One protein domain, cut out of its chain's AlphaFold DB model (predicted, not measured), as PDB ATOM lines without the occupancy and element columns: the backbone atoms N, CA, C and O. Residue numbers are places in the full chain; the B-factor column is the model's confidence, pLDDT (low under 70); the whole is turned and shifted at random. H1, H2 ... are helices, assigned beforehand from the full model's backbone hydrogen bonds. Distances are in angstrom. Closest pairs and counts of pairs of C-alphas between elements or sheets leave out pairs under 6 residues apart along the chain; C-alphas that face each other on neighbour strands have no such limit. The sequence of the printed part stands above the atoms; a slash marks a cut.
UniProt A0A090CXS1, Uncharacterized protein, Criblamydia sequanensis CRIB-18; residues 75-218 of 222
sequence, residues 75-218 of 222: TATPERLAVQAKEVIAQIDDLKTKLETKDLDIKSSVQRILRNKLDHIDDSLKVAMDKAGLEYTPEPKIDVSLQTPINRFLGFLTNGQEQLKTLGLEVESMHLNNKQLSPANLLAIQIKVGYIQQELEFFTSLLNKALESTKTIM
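AT A GLANCE: This is residues 75 to 218 of the 222 residues of an uncharacterized protein of Criblamydia sequanensis CRIB-18 (UniProt A0A090CXS1). This is an elongated bundle of four long helices side by side, set round a four-cornered ring in the order H1, H3, H2, H4, with H1 and H4 running one way and H2 and H3 the other. The links from H1 to H2 and from H3 to H4 cross opposite ends of the bundle between diagonal corners, while the long link from H2 to H3 runs back outside the helices along the bundle's length. The printed part has 144 residues with four named helices, H1 to H4 along the chain, and no named strand; its class is all helix. It is compact, with a radius of gyration of the C-alphas of 16.5 A, and spans 58 by 31 by 21 A.

HOW THE PARTS SIT: Begin with the longest helix, H4, residues 183 to 218. It touches H2, residues 108 to 132, at a shallow tilt of 17 degrees, opposite ways; look at Ala 128 and Ile 189, whose C-alphas are the closest at 4.8 A. H4 also touches H1, residues 78 to 99, at a shallow tilt of 18 degrees, the same way; here the closest C-alphas are those of Val 88 and Gln 197, 5.9 A apart. Go on from H1 to H3, residues 149 to 176: they touch at a shallow tilt of 17 degrees, opposite ways, with the C-alphas of Ala 82 and Gly 168 closest at 4.4 A. H2 and H3 touch at a shallow tilt of 19 degrees, the same way, closest at the C-alphas of Met 129 and Leu 167, 6.6 A. H1 and H2 are apart. H3 and H4 are near each other, with 6 pairs of C-alphas within 10 A and the closest at 8.4 A. In H1, H3 and H4 every O i to N i+4 pair is within hydrogen-bond range; in H2, 20 of 21 are.

IN THESE COORDINATES: Find C-alpha 183 at (226.648, 171.665, 176.880); from there H4 runs 52.5 A to C-alpha 218 at (230.156, 123.233, 196.750). H1 begins at C-alpha 78, at (227.181, 169.905, 186.739), and runs 31.3 A. H2 measures 35.9 A and H3 40.6 A from first to last C-alpha.

THE WHOLE: The two C-alphas farthest apart are those of Asn 178 and Met 218, 58.5 A. The printed part, residues 75 to 218, has no cut. The link from H2 to H3, residues 133 to 148, is long; the other two are short. The mean pLDDT of the printed part is 70.7, and 52 residues are under 70, among them residues 98 to 111, 137 to 153 and 210 to 218.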
ATOM      1  N   THR A  75     219.022 167.262 181.113       60.12
ATOM      2  CA  THR A  75     219.252 166.995 182.541       60.12
ATOM      3  C   THR A  75     220.728 167.018 182.918       60.12
ATOM      4  O   THR A  75     221.062 166.807 184.083       60.12
ATOM      5  N   ALA A  76     221.588 167.296 181.940       63.75
ATOM      6  CA  ALA A  76     223.022 167.418 182.058       63.75
ATOM      7  C   ALA A  76     223.352 168.703 182.839       63.75
ATOM      8  O   ALA A  76     223.633 169.754 182.264       63.75
ATOM      9  N   THR A  77     223.252 168.635 184.167       71.06
ATOM     10  CA  THR A  77     223.710 169.692 185.071       71.06
ATOM     11  C   THR A  77     225.007 169.262 185.758       71.06
ATOM     12  O   THR A  77     225.164 168.078 186.073       71.06
ATOM     13  N   PRO A  78     225.938 170.197 186.019       70.88
ATOM     14  CA  PRO A  78     227.181 169.905 186.739       70.88
ATOM     15  C   PRO A  78     226.938 169.207 188.086       70.88
ATOM     16  O   PRO A  78     227.595 168.224 188.411       70.88
ATOM     17  N   GLU A  79     225.920 169.657 188.825       76.31
ATOM     18  CA  GLU A  79     225.508 169.077 190.109       76.31
ATOM     19  C   GLU A  79     225.081 167.611 189.976       76.31
ATOM     20  O   GLU A  79     225.480 166.767 190.778       76.31
ATOM     21  N   ARG A  80     224.297 167.278 188.944       76.88
ATOM     22  CA  ARG A  80     223.870 165.894 188.711       76.88
ATOM     23  C   ARG A  80     225.023 165.000 188.321       76.88
ATOM     24  O   ARG A  80     225.041 163.853 188.746       76.88
ATOM     25  N   LEU A  81     225.986 165.517 187.567       74.88
ATOM     26  CA  LEU A  81     227.186 164.758 187.261       74.88
ATOM     27  C   LEU A  81     227.994 164.460 188.528       74.88
ATOM     28  O   LEU A  81     228.447 163.334 188.702       74.88
ATOM     29  N   ALA A  82     228.137 165.432 189.431       77.69
ATOM     30  CA  ALA A  82     228.822 165.223 190.704       77.69
ATOM     31  C   ALA A  82     228.100 164.185 191.583       77.69
ATOM     32  O   ALA A  82     228.749 163.350 192.212       77.69
ATOM     33  N   VAL A  83     226.762 164.193 191.604       83.12
ATOM     34  CA  VAL A  83     225.956 163.163 192.286       83.12
ATOM     35  C   VAL A  83     226.139 161.796 191.627       83.12
ATOM     36  O   VAL A  83     226.434 160.829 192.320       83.12
ATOM     37  N   GLN A  84     226.060 161.721 190.299       77.12
ATOM     38  CA  GLN A  84     226.228 160.475 189.552       77.12
ATOM     39  C   GLN A  84     227.635 159.886 189.738       77.12
ATOM     40  O   GLN A  84     227.789 158.687 189.938       77.12
ATOM     41  N   ALA A  85     228.673 160.726 189.750       76.44
ATOM     42  CA  ALA A  85     230.033 160.298 190.059       76.44
ATOM     43  C   ALA A  85     230.132 159.728 191.484       76.44
ATOM     44  O   ALA A  85     230.756 158.688 191.675       76.44
ATOM     45  N   LYS A  86     229.482 160.351 192.480       78.69
ATOM     46  CA  LYS A  86     229.429 159.835 193.862       78.69
ATOM     47  C   LYS A  86     228.702 158.491 193.960       78.69
ATOM     48  O   LYS A  86     229.163 157.622 194.693       78.69
ATOM     49  N   GLU A  87     227.609 158.304 193.226       82.06
ATOM     50  CA  GLU A  87     226.887 157.025 193.166       82.06
ATOM     51  C   GLU A  87     227.765 155.918 192.575       82.06
ATOM     52  O   GLU A  87     227.873 154.838 193.154       82.06
ATOM     53  N   VAL A  88     228.457 156.206 191.470       75.12
ATOM     54  CA  VAL A  88     229.405 155.274 190.849       75.12
ATOM     55  C   VAL A  88     230.547 154.930 191.810       75.12
ATOM     56  O   VAL A  88     230.906 153.764 191.944       75.12
ATOM     57  N   ILE A  89     231.082 155.912 192.537       77.50
ATOM     58  CA  ILE A  89     232.110 155.690 193.565       77.50
ATOM     59  C   ILE A  89     231.597 154.751 194.671       77.50
ATOM     60  O   ILE A  89     232.300 153.814 195.039       77.50
ATOM     61  N   ALA A  90     230.369 154.944 195.157       80.50
ATOM     62  CA  ALA A  90     229.784 154.068 196.173       80.50
ATOM     63  C   ALA A  90     229.611 152.623 195.667       80.50
ATOM     64  O   ALA A  90     229.901 151.672 196.389       80.50
ATOM     65  N   GLN A  91     229.213 152.443 194.402       74.88
ATOM     66  CA  GLN A  91     229.149 151.118 193.773       74.88
ATOM     67  C   GLN A  91     230.532 150.456 193.678       74.88
ATOM     68  O   GLN A  91     230.653 149.244 193.860       74.88
ATOM     69  N   ILE A  92     231.578 151.242 193.405       74.31
ATOM     70  CA  ILE A  92     232.967 150.772 193.390       74.31
ATOM     71  C   ILE A  92     233.411 150.326 194.791       74.31
ATOM     72  O   ILE A  92     234.031 149.270 194.913       74.31
ATOM     73  N   ASP A  93     233.058 151.065 195.844       75.56
ATOM     74  CA  ASP A  93     233.374 150.692 197.230       75.56
ATOM     75  C   ASP A  93     232.662 149.388 197.645       75.56
ATOM     76  O   ASP A  93     233.280 148.475 198.207       75.56
ATOM     77  N   ASP A  94     231.388 149.227 197.281       76.00
ATOM     78  CA  ASP A  94     230.637 147.979 197.478       76.00
ATOM     79  C   ASP A  94     231.254 146.798 196.710       76.00
ATOM     80  O   ASP A  94     231.245 145.652 197.168       76.00
ATOM     81  N   LEU A  95     231.794 147.049 195.519       70.81
ATOM     82  CA  LEU A  95     232.500 146.043 194.731       70.81
ATOM     83  C   LEU A  95     233.836 145.662 195.361       70.81
ATOM     84  O   LEU A  95     234.168 144.477 195.423       70.81
ATOM     85  N   LYS A  96     234.578 146.650 195.858       70.19
ATOM     86  CA  LYS A  96     235.857 146.459 196.536       70.19
ATOM     87  C   LYS A  96     235.689 145.589 197.775       70.19
ATOM     88  O   LYS A  96     236.384 144.587 197.892       70.19
ATOM     89  N   THR A  97     234.700 145.881 198.618       73.81
ATOM     90  CA  THR A  97     234.400 145.070 199.813       73.81
ATOM     91  C   THR A  97     234.002 143.630 199.471       73.81
ATOM     92  O   THR A  97     234.414 142.697 200.161       73.81
ATOM     93  N   LYS A  98     233.256 143.406 198.379       66.69
ATOM     94  CA  LYS A  98     232.912 142.052 197.902       66.69
ATOM     95  C   LYS A  98     234.125 141.290 197.369       66.69
ATOM     96  O   LYS A  98     234.229 140.088 197.593       66.69
ATOM     97  N   LEU A  99     235.031 141.975 196.676       65.00
ATOM     98  CA  LEU A  99     236.232 141.398 196.063       65.00
ATOM     99  C   LEU A  99     237.391 141.177 197.041       65.00
ATOM    100  O   LEU A  99     238.253 140.347 196.773       65.00
ATOM    101  N   GLU A 100     237.409 141.890 198.166       65.44
ATOM    102  CA  GLU A 100     238.424 141.756 199.220       65.44
ATOM    103  C   GLU A 100     238.221 140.495 200.086       65.44
ATOM    104  O   GLU A 100     239.061 140.156 200.925       65.44
ATOM    105  N   THR A 101     237.136 139.741 199.860       57.88
ATOM    106  CA  THR A 101     236.956 138.423 200.478       57.88
ATOM    107  C   THR A 101     237.998 137.429 199.943       57.88
ATOM    108  O   THR A 101     238.063 137.125 198.752       57.88
ATOM    109  N   LYS A 102     238.859 136.936 200.846       49.97
ATOM    110  CA  LYS A 102     239.837 135.873 200.565       49.97
ATOM    111  C   LYS A 102     239.088 134.635 200.042       49.97
ATOM    112  O   LYS A 102     238.106 134.244 200.661       49.97
ATOM    113  N   ASP A 103     239.562 134.049 198.940       53.78
ATOM    114  CA  ASP A 103     239.050 132.832 198.257       53.78
ATOM    115  C   ASP A 103     238.066 133.002 197.078       53.78
ATOM    116  O   ASP A 103     237.289 132.103 196.750       53.78
ATOM    117  N   LEU A 104     238.148 134.113 196.345       60.94
ATOM    118  CA  LEU A 104     237.526 134.239 195.020       60.94
ATOM    119  C   LEU A 104     238.425 133.651 193.913       60.94
ATOM    120  O   LEU A 104     239.285 134.342 193.369       60.94
ATOM    121  N   ASP A 105     238.201 132.391 193.526       59.75
ATOM    122  CA  ASP A 105     238.793 131.829 192.301       59.75
ATOM    123  C   ASP A 105     237.887 132.115 191.089       59.75
ATOM    124  O   ASP A 105     236.894 131.431 190.818       59.75
ATOM    125  N   ILE A 106     238.178 133.208 190.379       64.62
ATOM    126  CA  ILE A 106     237.405 133.631 189.206       64.62
ATOM    127  C   ILE A 106     237.878 132.840 187.982       64.62
ATOM    128  O   ILE A 106     239.018 132.992 187.542       64.62
ATOM    129  N   LYS A 107     236.968 132.075 187.360       65.62
ATOM    130  CA  LYS A 107     237.223 131.337 186.108       65.62
ATOM    131  C   LYS A 107     237.840 132.236 185.023       65.62
ATOM    132  O   LYS A 107     237.378 133.352 184.786       65.62
ATOM    133  N   SER A 108     238.819 131.710 184.285       63.12
ATOM    134  CA  SER A 108     239.553 132.423 183.218       63.12
ATOM    135  C   SER A 108     238.661 133.013 182.111       63.12
ATOM    136  O   SER A 108     238.968 134.066 181.550       63.12
ATOM    137  N   SER A 109     237.519 132.385 181.820       67.00
ATOM    138  CA  SER A 109     236.519 132.905 180.879       67.00
ATOM    139  C   SER A 109     235.895 134.222 181.346       67.00
ATOM    140  O   SER A 109     235.697 135.127 180.535       67.00
ATOM    141  N   VAL A 110     235.634 134.347 182.649       65.88
ATOM    142  CA  VAL A 110     235.126 135.572 183.271       65.88
ATOM    143  C   VAL A 110     236.240 136.613 183.288       65.88
ATOM    144  O   VAL A 110     236.011 137.725 182.834       65.88
ATOM    145  N   GLN A 111     237.473 136.237 183.646       65.94
ATOM    146  CA  GLN A 111     238.628 137.150 183.674       65.94
ATOM    147  C   GLN A 111     238.839 137.922 182.361       65.94
ATOM    148  O   GLN A 111     239.094 139.125 182.399       65.94
ATOM    149  N   ARG A 112     238.701 137.274 181.195       73.06
ATOM    150  CA  ARG A 112     238.820 137.963 179.895       73.06
ATOM    151  C   ARG A 112     237.733 139.022 179.704       73.06
ATOM    152  O   ARG A 112     238.016 140.102 179.201       73.06
ATOM    153  N   ILE A 113     236.500 138.709 180.097       72.88
ATOM    154  CA  ILE A 113     235.372 139.641 180.001       72.88
ATOM    155  C   ILE A 113     235.583 140.809 180.965       72.88
ATOM    156  O   ILE A 113     235.396 141.952 180.563       72.88
ATOM    157  N   LEU A 114     236.035 140.537 182.194       67.88
ATOM    158  CA  LEU A 114     236.336 141.575 183.182       67.88
ATOM    159  C   LEU A 114     237.438 142.514 182.691       67.88
ATOM    160  O   LEU A 114     237.298 143.723 182.822       67.88
ATOM    161  N   ARG A 115     238.494 141.974 182.074       71.81
ATOM    162  CA  ARG A 115     239.574 142.779 181.495       71.81
ATOM    163  C   ARG A 115     239.066 143.696 180.391       71.81
ATOM    164  O   ARG A 115     239.275 144.894 180.467       71.81
ATOM    165  N   ASN A 116     238.342 143.143 179.420       77.38
ATOM    166  CA  ASN A 116     237.790 143.949 178.334       77.38
ATOM    167  C   ASN A 116     236.858 145.047 178.875       77.38
ATOM    168  O   ASN A 116     236.834 146.147 178.344       77.38
ATOM    169  N   LYS A 117     236.092 144.758 179.935       72.56
ATOM    170  CA  LYS A 117     235.202 145.738 180.566       72.56
ATOM    171  C   LYS A 117     235.954 146.822 181.326       72.56
ATOM    172  O   LYS A 117     235.591 147.981 181.212       72.56
ATOM    173  N   LEU A 118     237.025 146.475 182.029       69.31
ATOM    174  CA  LEU A 118     237.914 147.471 182.619       69.31
ATOM    175  C   LEU A 118     238.542 148.384 181.570       69.31
ATOM    176  O   LEU A 118     238.549 149.592 181.766       69.31
ATOM    177  N   ASP A 119     239.017 147.817 180.460       77.88
ATOM    178  CA  ASP A 119     239.600 148.599 179.368       77.88
ATOM    179  C   ASP A 119     238.568 149.612 178.823       77.88
ATOM    180  O   ASP A 119     238.896 150.761 178.542       77.88
ATOM    181  N   HIS A 120     237.286 149.230 178.753       77.81
ATOM    182  CA  HIS A 120     236.201 150.128 178.343       77.81
ATOM    183  C   HIS A 120     235.846 151.209 179.374       77.81
ATOM    184  O   HIS A 120     235.552 152.345 178.973       77.81
ATOM    185  N   ILE A 121     235.882 150.884 180.671       74.75
ATOM    186  CA  ILE A 121     235.722 151.859 181.757       74.75
ATOM    187  C   ILE A 121     236.851 152.887 181.673       74.75
ATOM    188  O   ILE A 121     236.579 154.087 181.675       74.75
ATOM    189  N   ASP A 122     238.091 152.426 181.525       74.62
ATOM    190  CA  ASP A 122     239.282 153.270 181.460       74.62
ATOM    191  C   ASP A 122     239.281 154.190 180.229       74.62
ATOM    192  O   ASP A 122     239.442 155.407 180.345       74.62
ATOM    193  N   ASP A 123     238.966 153.651 179.048       81.06
ATOM    194  CA  ASP A 123     238.795 154.442 177.824       81.06
ATOM    195  C   ASP A 123     237.684 155.494 177.978       81.06
ATOM    196  O   ASP A 123     237.796 156.631 177.507       81.06
ATOM    197  N   SER A 124     236.582 155.130 178.635       78.69
ATOM    198  CA  SER A 124     235.449 156.031 178.849       78.69
ATOM    199  C   SER A 124     235.775 157.147 179.832       78.69
ATOM    200  O   SER A 124     235.377 158.291 179.602       78.69
ATOM    201  N   LEU A 125     236.538 156.830 180.870       77.00
ATOM    202  CA  LEU A 125     237.037 157.755 181.875       77.00
ATOM    203  C   LEU A 125     238.053 158.732 181.275       77.00
ATOM    204  O   LEU A 125     237.915 159.941 181.445       77.00
ATOM    205  N   LYS A 126     238.991 158.236 180.463       82.88
ATOM    206  CA  LYS A 126     239.938 159.060 179.705       82.88
ATOM    207  C   LYS A 126     239.231 160.063 178.803       82.88
ATOM    208  O   LYS A 126     239.598 161.235 178.777       82.88
ATOM    209  N   VAL A 127     238.199 159.626 178.081       80.81
ATOM    210  CA  VAL A 127     237.396 160.529 177.245       80.81
ATOM    211  C   VAL A 127     236.626 161.534 178.104       80.81
ATOM    212  O   VAL A 127     236.559 162.700 177.734       80.81
ATOM    213  N   ALA A 128     236.056 161.126 179.239       74.19
ATOM    214  CA  ALA A 128     235.360 162.047 180.138       74.19
ATOM    215  C   ALA A 128     236.300 163.134 180.690       74.19
ATOM    216  O   ALA A 128     235.947 164.313 180.670       74.19
ATOM    217  N   MET A 129     237.512 162.753 181.100       76.31
ATOM    218  CA  MET A 129     238.554 163.660 181.595       76.31
ATOM    219  C   MET A 129     239.022 164.627 180.495       76.31
ATOM    220  O   MET A 129     238.999 165.838 180.706       76.31
ATOM    221  N   ASP A 130     239.306 164.132 179.283       82.06
ATOM    222  CA  ASP A 130     239.652 164.961 178.112       82.06
ATOM    223  C   ASP A 130     238.561 165.998 177.800       82.06
ATOM    224  O   ASP A 130     238.838 167.176 177.572       82.06
ATOM    225  N   LYS A 131     237.285 165.593 177.847       78.12
ATOM    226  CA  LYS A 131     236.152 166.503 177.597       78.12
ATOM    227  C   LYS A 131     235.912 167.506 178.721       78.12
ATOM    228  O   LYS A 131     235.369 168.578 178.447       78.12
ATOM    229  N   ALA A 132     236.331 167.187 179.941       68.75
ATOM    230  CA  ALA A 132     236.372 168.123 181.057       68.75
ATOM    231  C   ALA A 132     237.592 169.061 181.006       68.75
ATOM    232  O   ALA A 132     237.662 170.001 181.788       68.75
ATOM    233  N   GLY A 133     238.535 168.847 180.080       69.00
ATOM    234  CA  GLY A 133     239.790 169.601 180.027       69.00
ATOM    235  C   GLY A 133     240.758 169.234 181.154       69.00
ATOM    236  O   GLY A 133     241.633 170.032 181.485       69.00
ATOM    237  N   LEU A 134     240.582 168.052 181.749       73.31
ATOM    238  CA  LEU A 134     241.425 167.500 182.799       73.31
ATOM    239  C   LEU A 134     242.486 166.572 182.206       73.31
ATOM    240  O   LEU A 134     242.219 165.804 181.281       73.31
ATOM    241  N   GLU A 135     243.688 166.615 182.775       69.50
ATOM    242  CA  GLU A 135     244.756 165.686 182.419       69.50
ATOM    243  C   GLU A 135     244.447 164.305 183.014       69.50
ATOM    244  O   GLU A 135     244.299 164.143 184.225       69.50
ATOM    245  N   TYR A 136     244.285 163.309 182.142       71.19
ATOM    246  CA  TYR A 136     244.087 161.922 182.551       71.19
ATOM    247  C   TYR A 136     245.418 161.339 183.030       71.19
ATOM    248  O   TYR A 136     246.360 161.212 182.245       71.19
ATOM    249  N   THR A 137     245.480 160.956 184.305       66.06
ATOM    250  CA  THR A 137     246.640 160.276 184.889       66.06
ATOM    251  C   THR A 137     246.421 158.761 184.811       66.06
ATOM    252  O   THR A 137     245.674 158.218 185.630       66.06
ATOM    253  N   PRO A 138     247.032 158.046 183.844       60.81
ATOM    254  CA  PRO A 138     246.963 156.591 183.818       60.81
ATOM    255  C   PRO A 138     247.547 156.013 185.100       60.81
ATOM    256  O   PRO A 138     248.490 156.557 185.680       60.81
ATOM    257  N   GLU A 139     247.014 154.865 185.498       60.97
ATOM    258  CA  GLU A 139     247.522 154.120 186.642       60.97
ATOM    259  C   GLU A 139     249.023 153.844 186.462       60.97
ATOM    260  O   GLU A 139     249.450 153.504 185.346       60.97
ATOM    261  N   PRO A 140     249.854 153.964 187.516       56.81
ATOM    262  CA  PRO A 140     251.220 153.471 187.439       56.81
ATOM    263  C   PRO A 140     251.148 152.004 187.028       56.81
ATOM    264  O   PRO A 140     250.429 151.233 187.652       56.81
ATOM    265  N   LYS A 141     251.850 151.634 185.948       53.31
ATOM    266  CA  LYS A 141     251.844 150.274 185.391       53.31
ATOM    267  C   LYS A 141     252.204 149.276 186.487       53.31
ATOM    268  O   LYS A 141     253.380 149.050 186.766       53.31
ATOM    269  N   ILE A 142     251.188 148.704 187.116       54.56
ATOM    270  CA  ILE A 142     251.361 147.695 188.145       54.56
ATOM    271  C   ILE A 142     251.959 146.475 187.450       54.56
ATOM    272  O   ILE A 142     251.455 146.054 186.405       54.56
ATOM    273  N   ASP A 143     253.058 145.946 187.996       49.59
ATOM    274  CA  ASP A 143     253.763 144.809 187.415       49.59
ATOM    275  C   ASP A 143     252.788 143.642 187.202       49.59
ATOM    276  O   ASP A 143     252.280 143.001 188.127       49.59
ATOM    277  N   VAL A 144     252.507 143.413 185.923       52.62
ATOM    278  CA  VAL A 144     251.507 142.491 185.389       52.62
ATOM    279  C   VAL A 144     251.821 141.046 185.805       52.62
ATOM    280  O   VAL A 144     250.937 140.190 185.759       52.62
ATOM    281  N   SER A 145     253.057 140.770 186.223       54.97
ATOM    282  CA  SER A 145     253.528 139.440 186.601       54.97
ATOM    283  C   SER A 145     253.266 139.059 188.064       54.97
ATOM    284  O   SER A 145     253.201 137.870 188.365       54.97
ATOM    285  N   LEU A 146     253.071 140.032 188.965       52.22
ATOM    286  CA  LEU A 146     253.087 139.798 190.420       52.22
ATOM    287  C   LEU A 146     251.712 139.877 191.100       52.22
ATOM    288  O   LEU A 146     251.598 139.563 192.284       52.22
ATOM    289  N   GLN A 147     250.661 140.280 190.383       57.34
ATOM    290  CA  GLN A 147     249.326 140.446 190.960       57.34
ATOM    291  C   GLN A 147     248.296 139.476 190.393       57.34
ATOM    292  O   GLN A 147     248.206 139.262 189.182       57.34
ATOM    293  N   THR A 148     247.459 138.947 191.290       64.00
ATOM    294  CA  THR A 148     246.248 138.217 190.915       64.00
ATOM    295  C   THR A 148     245.348 139.123 190.058       64.00
ATOM    296  O   THR A 148     245.318 140.341 190.264       64.00
ATOM    297  N   PRO A 149     244.587 138.570 189.096       64.44
ATOM    298  CA  PRO A 149     243.675 139.351 188.255       64.44
ATOM    299  C   PRO A 149     242.695 140.226 189.051       64.44
ATOM    300  O   PRO A 149     242.316 141.298 188.590       64.44
ATOM    301  N   ILE A 150     242.337 139.789 190.263       65.69
ATOM    302  CA  ILE A 150     241.503 140.531 191.213       65.69
ATOM    303  C   ILE A 150     242.231 141.764 191.753       65.69
ATOM    304  O   ILE A 150     241.668 142.849 191.724       65.69
ATOM    305  N   ASN A 151     243.489 141.636 192.180       66.62
ATOM    306  CA  ASN A 151     244.260 142.777 192.686       66.62
ATOM    307  C   ASN A 151     244.509 143.825 191.599       66.62
ATOM    308  O   ASN A 151     244.409 145.019 191.863       66.62
ATOM    309  N   ARG A 152     244.734 143.382 190.355       68.69
ATOM    310  CA  ARG A 152     244.809 144.296 189.212       68.69
ATOM    311  C   ARG A 152     243.491 145.037 189.000       68.69
ATOM    312  O   ARG A 152     243.494 146.232 188.736       68.69
ATOM    313  N   PHE A 153     242.371 144.331 189.119       69.50
ATOM    314  CA  PHE A 153     241.047 144.926 188.994       69.50
ATOM    315  C   PHE A 153     240.754 145.934 190.113       69.50
ATOM    316  O   PHE A 153     240.238 147.013 189.843       69.50
ATOM    317  N   LEU A 154     241.143 145.622 191.351       71.75
ATOM    318  CA  LEU A 154     241.059 146.554 192.476       71.75
ATOM    319  C   LEU A 154     241.919 147.805 192.259       71.75
ATOM    320  O   LEU A 154     241.495 148.887 192.664       71.75
ATOM    321  N   GLY A 155     243.078 147.666 191.606       73.44
ATOM    322  CA  GLY A 155     243.883 148.783 191.106       73.44
ATOM    323  C   GLY A 155     243.049 149.691 190.209       73.44
ATOM    324  O   GLY A 155     242.697 150.787 190.645       73.44
ATOM    325  N   PHE A 156     242.611 149.165 189.058       73.00
ATOM    326  CA  PHE A 156     241.824 149.906 188.064       73.00
ATOM    327  C   PHE A 156     240.574 150.572 188.637       73.00
ATOM    328  O   PHE A 156     240.260 151.712 188.296       73.00
ATOM    329  N   LEU A 157     239.864 149.885 189.534       71.69
ATOM    330  CA  LEU A 157     238.724 150.467 190.233       71.69
ATOM    331  C   LEU A 157     239.122 151.641 191.131       71.69
ATOM    332  O   LEU A 157     238.432 152.656 191.141       71.69
ATOM    333  N   THR A 158     240.224 151.514 191.868       76.44
ATOM    334  CA  THR A 158     240.702 152.562 192.778       76.44
ATOM    335  C   THR A 158     241.131 153.811 192.004       76.44
ATOM    336  O   THR A 158     240.790 154.921 192.409       76.44
ATOM    337  N   ASN A 159     241.804 153.666 190.862       75.88
ATOM    338  CA  ASN A 159     242.132 154.814 190.015       75.88
ATOM    339  C   ASN A 159     240.892 155.397 189.331       75.88
ATOM    340  O   ASN A 159     240.694 156.609 189.336       75.88
ATOM    341  N   GLY A 160     239.994 154.547 188.825       73.31
ATOM    342  CA  GLY A 160     238.706 154.986 188.290       73.31
ATOM    343  C   GLY A 160     237.925 155.847 189.286       73.31
ATOM    344  O   GLY A 160     237.402 156.903 188.933       73.31
ATOM    345  N   GLN A 161     237.923 155.438 190.554       75.06
ATOM    346  CA  GLN A 161     237.331 156.166 191.673       75.06
ATOM    347  C   GLN A 161     238.022 157.516 191.928       75.06
ATOM    348  O   GLN A 161     237.341 158.527 192.112       75.06
ATOM    349  N   GLU A 162     239.356 157.566 191.917       80.88
ATOM    350  CA  GLU A 162     240.126 158.803 192.102       80.88
ATOM    351  C   GLU A 162     239.884 159.810 190.967       80.88
ATOM    352  O   GLU A 162     239.649 160.999 191.209       80.88
ATOM    353  N   GLN A 163     239.852 159.338 189.725       78.12
ATOM    354  CA  GLN A 163     239.584 160.175 188.561       78.12
ATOM    355  C   GLN A 163     238.135 160.656 188.509       78.12
ATOM    356  O   GLN A 163     237.903 161.831 188.240       78.12
ATOM    357  N   LEU A 164     237.152 159.806 188.827       78.88
ATOM    358  CA  LEU A 164     235.749 160.229 188.936       78.88
ATOM    359  C   LEU A 164     235.552 161.264 190.042       78.88
ATOM    360  O   LEU A 164     234.785 162.213 189.870       78.88
ATOM    361  N   LYS A 165     236.263 161.120 191.164       81.81
ATOM    362  CA  LYS A 165     236.252 162.106 192.246       81.81
ATOM    363  C   LYS A 165     236.837 163.438 191.782       81.81
ATOM    364  O   LYS A 165     236.246 164.481 192.047       81.81
ATOM    365  N   THR A 166     237.958 163.398 191.067       81.38
ATOM    366  CA  THR A 166     238.615 164.588 190.506       81.38
ATOM    367  C   THR A 166     237.716 165.279 189.484       81.38
ATOM    368  O   THR A 166     237.507 166.485 189.560       81.38
ATOM    369  N   LEU A 167     237.096 164.504 188.593       78.81
ATOM    370  CA  LEU A 167     236.128 164.978 187.612       78.81
ATOM    371  C   LEU A 167     234.917 165.643 188.277       78.81
ATOM    372  O   LEU A 167     234.524 166.731 187.872       78.81
ATOM    373  N   GLY A 168     234.331 165.014 189.298       76.81
ATOM    374  CA  GLY A 168     233.185 165.570 190.019       76.81
ATOM    375  C   GLY A 168     233.516 166.892 190.712       76.81
ATOM    376  O   GLY A 168     232.768 167.857 190.570       76.81
ATOM    377  N   LEU A 169     234.659 166.951 191.405       79.88
ATOM    378  CA  LEU A 169     235.132 168.163 192.081       79.88
ATOM    379  C   LEU A 169     235.428 169.292 191.094       79.88
ATOM    380  O   LEU A 169     235.069 170.437 191.353       79.88
ATOM    381  N   GLU A 170     236.051 168.984 189.959       75.81
ATOM    382  CA  GLU A 170     236.381 170.005 188.971       75.81
ATOM    383  C   GLU A 170     235.147 170.474 188.194       75.81
ATOM    384  O   GLU A 170     235.012 171.653 187.891       75.81
ATOM    385  N   VAL A 171     234.194 169.596 187.886       76.25
ATOM    386  CA  VAL A 171     232.949 170.023 187.233       76.25
ATOM    387  C   VAL A 171     232.128 170.930 188.161       76.25
ATOM    388  O   VAL A 171     231.543 171.913 187.698       76.25
ATOM    389  N   GLU A 172     232.139 170.668 189.469       74.69
ATOM    390  CA  GLU A 172     231.574 171.559 190.489       74.69
ATOM    391  C   GLU A 172     232.358 172.884 190.576       74.69
ATOM    392  O   GLU A 172     231.759 173.962 190.555       74.69
ATOM    393  N   SER A 173     233.696 172.834 190.568       74.00
ATOM    394  CA  SER A 173     234.555 174.027 190.596       74.00
ATOM    395  C   SER A 173     234.366 174.906 189.349       74.00
ATOM    396  O   SER A 173     234.279 176.130 189.455       74.00
ATOM    397  N   MET A 174     234.236 174.308 188.163       71.00
ATOM    398  CA  MET A 174     233.996 175.004 186.899       71.00
ATOM    399  C   MET A 174     232.620 175.670 186.874       71.00
ATOM    400  O   MET A 174     232.501 176.798 186.386       71.00
ATOM    401  N   HIS A 175     231.603 175.017 187.450       70.38
ATOM    402  CA  HIS A 175     230.271 175.595 187.609       70.38
ATOM    403  C   HIS A 175     230.291 176.838 188.510       70.38
ATOM    404  O   HIS A 175     229.741 177.874 188.134       70.38
ATOM    405  N   LEU A 176     230.984 176.765 189.649       70.81
ATOM    406  CA  LEU A 176     231.101 177.870 190.608       70.81
ATOM    407  C   LEU A 176     231.952 179.036 190.077       70.81
ATOM    408  O   LEU A 176     231.672 180.195 190.375       70.81
ATOM    409  N   ASN A 177     232.962 178.750 189.250       71.19
ATOM    410  CA  ASN A 177     233.889 179.747 188.703       71.19
ATOM    411  C   ASN A 177     233.437 180.372 187.366       71.19
ATOM    412  O   ASN A 177     234.227 181.056 186.717       71.19
ATOM    413  N   ASN A 178     232.191 180.147 186.924       62.41
ATOM    414  CA  ASN A 178     231.659 180.607 185.628       62.41
ATOM    415  C   ASN A 178     232.482 180.167 184.395       62.41
ATOM    416  O   ASN A 178     232.301 180.706 183.297       62.41
ATOM    417  N   LYS A 179     233.357 179.161 184.527       65.62
ATOM    418  CA  LYS A 179     233.979 178.506 183.373       65.62
ATOM    419  C   LYS A 179     232.918 177.615 182.736       65.62
ATOM    420  O   LYS A 179     232.608 176.537 183.232       65.62
ATOM    421  N   GLN A 180     232.325 178.090 181.645       61.78
ATOM    422  CA  GLN A 180     231.277 177.347 180.955       61.78
ATOM    423  C   GLN A 180     231.862 176.114 180.262       61.78
ATOM    424  O   GLN A 180     232.483 176.201 179.203       61.78
ATOM    425  N   LEU A 181     231.616 174.946 180.854       68.69
ATOM    426  CA  LEU A 181     231.654 173.677 180.140       68.69
ATOM    427  C   LEU A 181     230.612 173.734 179.017       68.69
ATOM    428  O   LEU A 181     229.440 174.027 179.259       68.69
ATOM    429  N   SER A 182     231.038 173.469 177.780       76.06
ATOM    430  CA  SER A 182     230.108 173.386 176.652       76.06
ATOM    431  C   SER A 182     229.017 172.354 176.966       76.06
ATOM    432  O   SER A 182     229.355 171.249 177.403       76.06
ATOM    433  N   PRO A 183     227.727 172.638 176.698       73.06
ATOM    434  CA  PRO A 183     226.648 171.665 176.880       73.06
ATOM    435  C   PRO A 183     226.919 170.331 176.173       73.06
ATOM    436  O   PRO A 183     226.539 169.273 176.669       73.06
ATOM    437  N   ALA A 184     227.632 170.367 175.042       75.25
ATOM    438  CA  ALA A 184     228.058 169.170 174.324       75.25
ATOM    439  C   ALA A 184     229.078 168.335 175.120       75.25
ATOM    440  O   ALA A 184     228.980 167.110 175.144       75.25
ATOM    441  N   ASN A 185     230.027 168.984 175.799       76.69
ATOM    442  CA  ASN A 185     231.010 168.302 176.642       76.69
ATOM    443  C   ASN A 185     230.351 167.743 177.901       76.69
ATOM    444  O   ASN A 185     230.631 166.613 178.278       76.69
ATOM    445  N   LEU A 186     229.432 168.492 178.509       76.38
ATOM    446  CA  LEU A 186     228.710 168.046 179.696       76.38
ATOM    447  C   LEU A 186     227.860 166.803 179.389       76.38
ATOM    448  O   LEU A 186     227.936 165.804 180.100       76.38
ATOM    449  N   LEU A 187     227.140 166.814 178.265       77.75
ATOM    450  CA  LEU A 187     226.413 165.649 177.767       77.75
ATOM    451  C   LEU A 187     227.345 164.467 177.491       77.75
ATOM    452  O   LEU A 187     227.036 163.343 177.881       77.75
ATOM    453  N   ALA A 188     228.483 164.701 176.833       76.12
ATOM    454  CA  ALA A 188     229.452 163.645 176.560       76.12
ATOM    455  C   ALA A 188     229.960 163.008 177.859       76.12
ATOM    456  O   ALA A 188     229.997 161.783 177.964       76.12
ATOM    457  N   ILE A 189     230.284 163.827 178.861       78.31
ATOM    458  CA  ILE A 189     230.720 163.355 180.173       78.31
ATOM    459  C   ILE A 189     229.599 162.558 180.852       78.31
ATOM    460  O   ILE A 189     229.848 161.452 181.319       78.31
ATOM    461  N   GLN A 190     228.356 163.041 180.836       78.81
ATOM    462  CA  GLN A 190     227.221 162.328 181.429       78.81
ATOM    463  C   GLN A 190     226.962 160.969 180.760       78.81
ATOM    464  O   GLN A 190     226.722 159.979 181.450       78.81
ATOM    465  N   ILE A 191     227.049 160.886 179.427       76.69
ATOM    466  CA  ILE A 191     226.942 159.609 178.703       76.69
ATOM    467  C   ILE A 191     228.068 158.666 179.125       76.69
ATOM    468  O   ILE A 191     227.821 157.484 179.345       76.69
ATOM    469  N   LYS A 192     229.299 159.174 179.249       79.44
ATOM    470  CA  LYS A 192     230.454 158.366 179.645       79.44
ATOM    471  C   LYS A 192     230.350 157.870 181.085       79.44
ATOM    472  O   LYS A 192     230.567 156.686 181.308       79.44
ATOM    473  N   VAL A 193     229.941 158.713 182.029       80.06
ATOM    474  CA  VAL A 193     229.698 158.295 183.420       80.06
ATOM    475  C   VAL A 193     228.545 157.292 183.500       80.06
ATOM    476  O   VAL A 193     228.660 156.288 184.199       80.06
ATOM    477  N   GLY A 194     227.476 157.482 182.721       79.56
ATOM    478  CA  GLY A 194     226.386 156.505 182.624       79.56
ATOM    479  C   GLY A 194     226.828 155.161 182.041       79.56
ATOM    480  O   GLY A 194     226.402 154.112 182.512       79.56
ATOM    481  N   TYR A 195     227.721 155.179 181.053       78.75
ATOM    482  CA  TYR A 195     228.306 153.963 180.496       78.75
ATOM    483  C   TYR A 195     229.166 153.222 181.532       78.75
ATOM    484  O   TYR A 195     229.011 152.015 181.695       78.75
ATOM    485  N   ILE A 196     229.998 153.946 182.293       76.12
ATOM    486  CA  ILE A 196     230.794 153.376 183.394       76.12
ATOM    487  C   ILE A 196     229.884 152.704 184.432       76.12
ATOM    488  O   ILE A 196     230.139 151.568 184.829       76.12
ATOM    489  N   GLN A 197     228.788 153.361 184.820       78.81
ATOM    490  CA  GLN A 197     227.806 152.800 185.751       78.81
ATOM    491  C   GLN A 197     227.223 151.470 185.245       78.81
ATOM    492  O   GLN A 197     227.206 150.479 185.973       78.81
ATOM    493  N   GLN A 198     226.796 151.412 183.980       78.31
ATOM    494  CA  GLN A 198     226.252 150.184 183.388       78.31
ATOM    495  C   GLN A 198     227.271 149.042 183.373       78.31
ATOM    496  O   GLN A 198     226.924 147.884 183.618       78.31
ATOM    497  N   GLU A 199     228.538 149.346 183.090       71.69
ATOM    498  CA  GLU A 199     229.592 148.334 183.100       71.69
ATOM    499  C   GLU A 199     229.874 147.798 184.507       71.69
ATOM    500  O   GLU A 199     230.098 146.593 184.653       71.69
ATOM    501  N   LEU A 200     229.773 148.637 185.542       73.94
ATOM    502  CA  LEU A 200     229.876 148.216 186.944       73.94
ATOM    503  C   LEU A 200     228.679 147.375 187.399       73.94
ATOM    504  O   LEU A 200     228.860 146.363 188.083       73.94
ATOM    505  N   GLU A 201     227.459 147.730 187.001       76.50
ATOM    506  CA  GLU A 201     226.255 146.940 187.291       76.50
ATOM    507  C   GLU A 201     226.333 145.558 186.628       76.50
ATOM    508  O   GLU A 201     226.115 144.523 187.272       76.50
ATOM    509  N   PHE A 202     226.740 145.519 185.357       76.38
ATOM    510  CA  PHE A 202     226.982 144.274 184.640       76.38
ATOM    511  C   PHE A 202     228.075 143.437 185.314       76.38
ATOM    512  O   PHE A 202     227.882 142.238 185.534       76.38
ATOM    513  N   PHE A 203     229.193 144.053 185.704       70.94
ATOM    514  CA  PHE A 203     230.258 143.380 186.444       70.94
ATOM    515  C   PHE A 203     229.737 142.775 187.751       70.94
ATOM    516  O   PHE A 203     229.978 141.601 188.023       70.94
ATOM    517  N   THR A 204     228.981 143.547 188.535       70.75
ATOM    518  CA  THR A 204     228.399 143.094 189.805       70.75
ATOM    519  C   THR A 204     227.499 141.882 189.587       70.75
ATOM    520  O   THR A 204     227.578 140.903 190.331       70.75
ATOM    521  N   SER A 205     226.684 141.900 188.529       75.31
ATOM    522  CA  SER A 205     225.835 140.765 188.159       75.31
ATOM    523  C   SER A 205     226.652 139.520 187.785       75.31
ATOM    524  O   SER A 205     226.322 138.413 188.214       75.31
ATOM    525  N   LEU A 206     227.759 139.691 187.051       71.38
ATOM    526  CA  LEU A 206     228.658 138.598 186.687       71.38
ATOM    527  C   LEU A 206     229.391 138.038 187.901       71.38
ATOM    528  O   LEU A 206     229.521 136.821 188.006       71.38
ATOM    529  N   LEU A 207     229.854 138.899 188.806       68.94
ATOM    530  CA  LEU A 207     230.529 138.495 190.030       68.94
ATOM    531  C   LEU A 207     229.583 137.699 190.932       68.94
ATOM    532  O   LEU A 207     229.937 136.608 191.367       68.94
ATOM    533  N   ASN A 208     228.362 138.195 191.143       72.94
ATOM    534  CA  ASN A 208     227.339 137.485 191.910       72.94
ATOM    535  C   ASN A 208     227.024 136.123 191.283       72.94
ATOM    536  O   ASN A 208     227.025 135.116 191.983       72.94
ATOM    537  N   LYS A 209     226.844 136.066 189.958       72.56
ATOM    538  CA  LYS A 209     226.591 134.812 189.237       72.56
ATOM    539  C   LYS A 209     227.780 133.848 189.298       72.56
ATOM    540  O   LYS A 209     227.587 132.639 189.395       72.56
ATOM    541  N   ALA A 210     229.010 134.357 189.241       63.59
ATOM    542  CA  ALA A 210     230.221 133.551 189.367       63.59
ATOM    543  C   ALA A 210     230.351 132.968 190.782       63.59
ATOM    544  O   ALA A 210     230.539 131.761 190.917       63.59
ATOM    545  N   LEU A 211     230.160 133.790 191.817       64.94
ATOM    546  CA  LEU A 211     230.138 133.380 193.224       64.94
ATOM    547  C   LEU A 211     229.034 132.361 193.522       64.94
ATOM    548  O   LEU A 211     229.276 131.367 194.207       64.94
ATOM    549  N   GLU A 212     227.835 132.579 192.988       62.06
ATOM    550  CA  GLU A 212     226.717 131.646 193.107       62.06
ATOM    551  C   GLU A 212     227.040 130.318 192.418       62.06
ATOM    552  O   GLU A 212     226.869 129.268 193.028       62.06
ATOM    553  N   SER A 213     227.630 130.346 191.216       54.56
ATOM    554  CA  SER A 213     228.046 129.124 190.515       54.56
ATOM    555  C   SER A 213     229.094 128.312 191.285       54.56
ATOM    556  O   SER A 213     229.071 127.085 191.231       54.56
ATOM    557  N   THR A 214     229.980 128.970 192.041       55.00
ATOM    558  CA  THR A 214     230.951 128.297 192.915       55.00
ATOM    559  C   THR A 214     230.267 127.708 194.153       55.00
ATOM    560  O   THR A 214     230.567 126.577 194.531       55.00
ATOM    561  N   LYS A 215     229.284 128.409 194.739       52.69
ATOM    562  CA  LYS A 215     228.464 127.878 195.846       52.69
ATOM    563  C   LYS A 215     227.600 126.691 195.423       52.69
ATOM    564  O   LYS A 215     227.491 125.739 196.188       52.69
ATOM    565  N   THR A 216     227.025 126.695 194.219       52.00
ATOM    566  CA  THR A 216     226.263 125.543 193.710       52.00
ATOM    567  C   THR A 216     227.165 124.326 193.521       52.00
ATOM    568  O   THR A 216     226.753 123.224 193.849       52.00
ATOM    569  N   ILE A 217     228.414 124.498 193.077       51.81
ATOM    570  CA  ILE A 217     229.355 123.369 192.964       51.81
ATOM    571  C   ILE A 217     229.738 122.816 194.349       51.81
ATOM    572  O   ILE A 217     229.938 121.614 194.483       51.81
ATOM    573  N   MET A 218     229.793 123.656 195.389       52.09
ATOM    574  CA  MET A 218     230.156 123.233 196.750       52.09
ATOM    575  C   MET A 218     228.981 122.661 197.562       52.09
ATOM    576  O   MET A 218     229.205 121.899 198.495       52.09
TER     577      MET A 218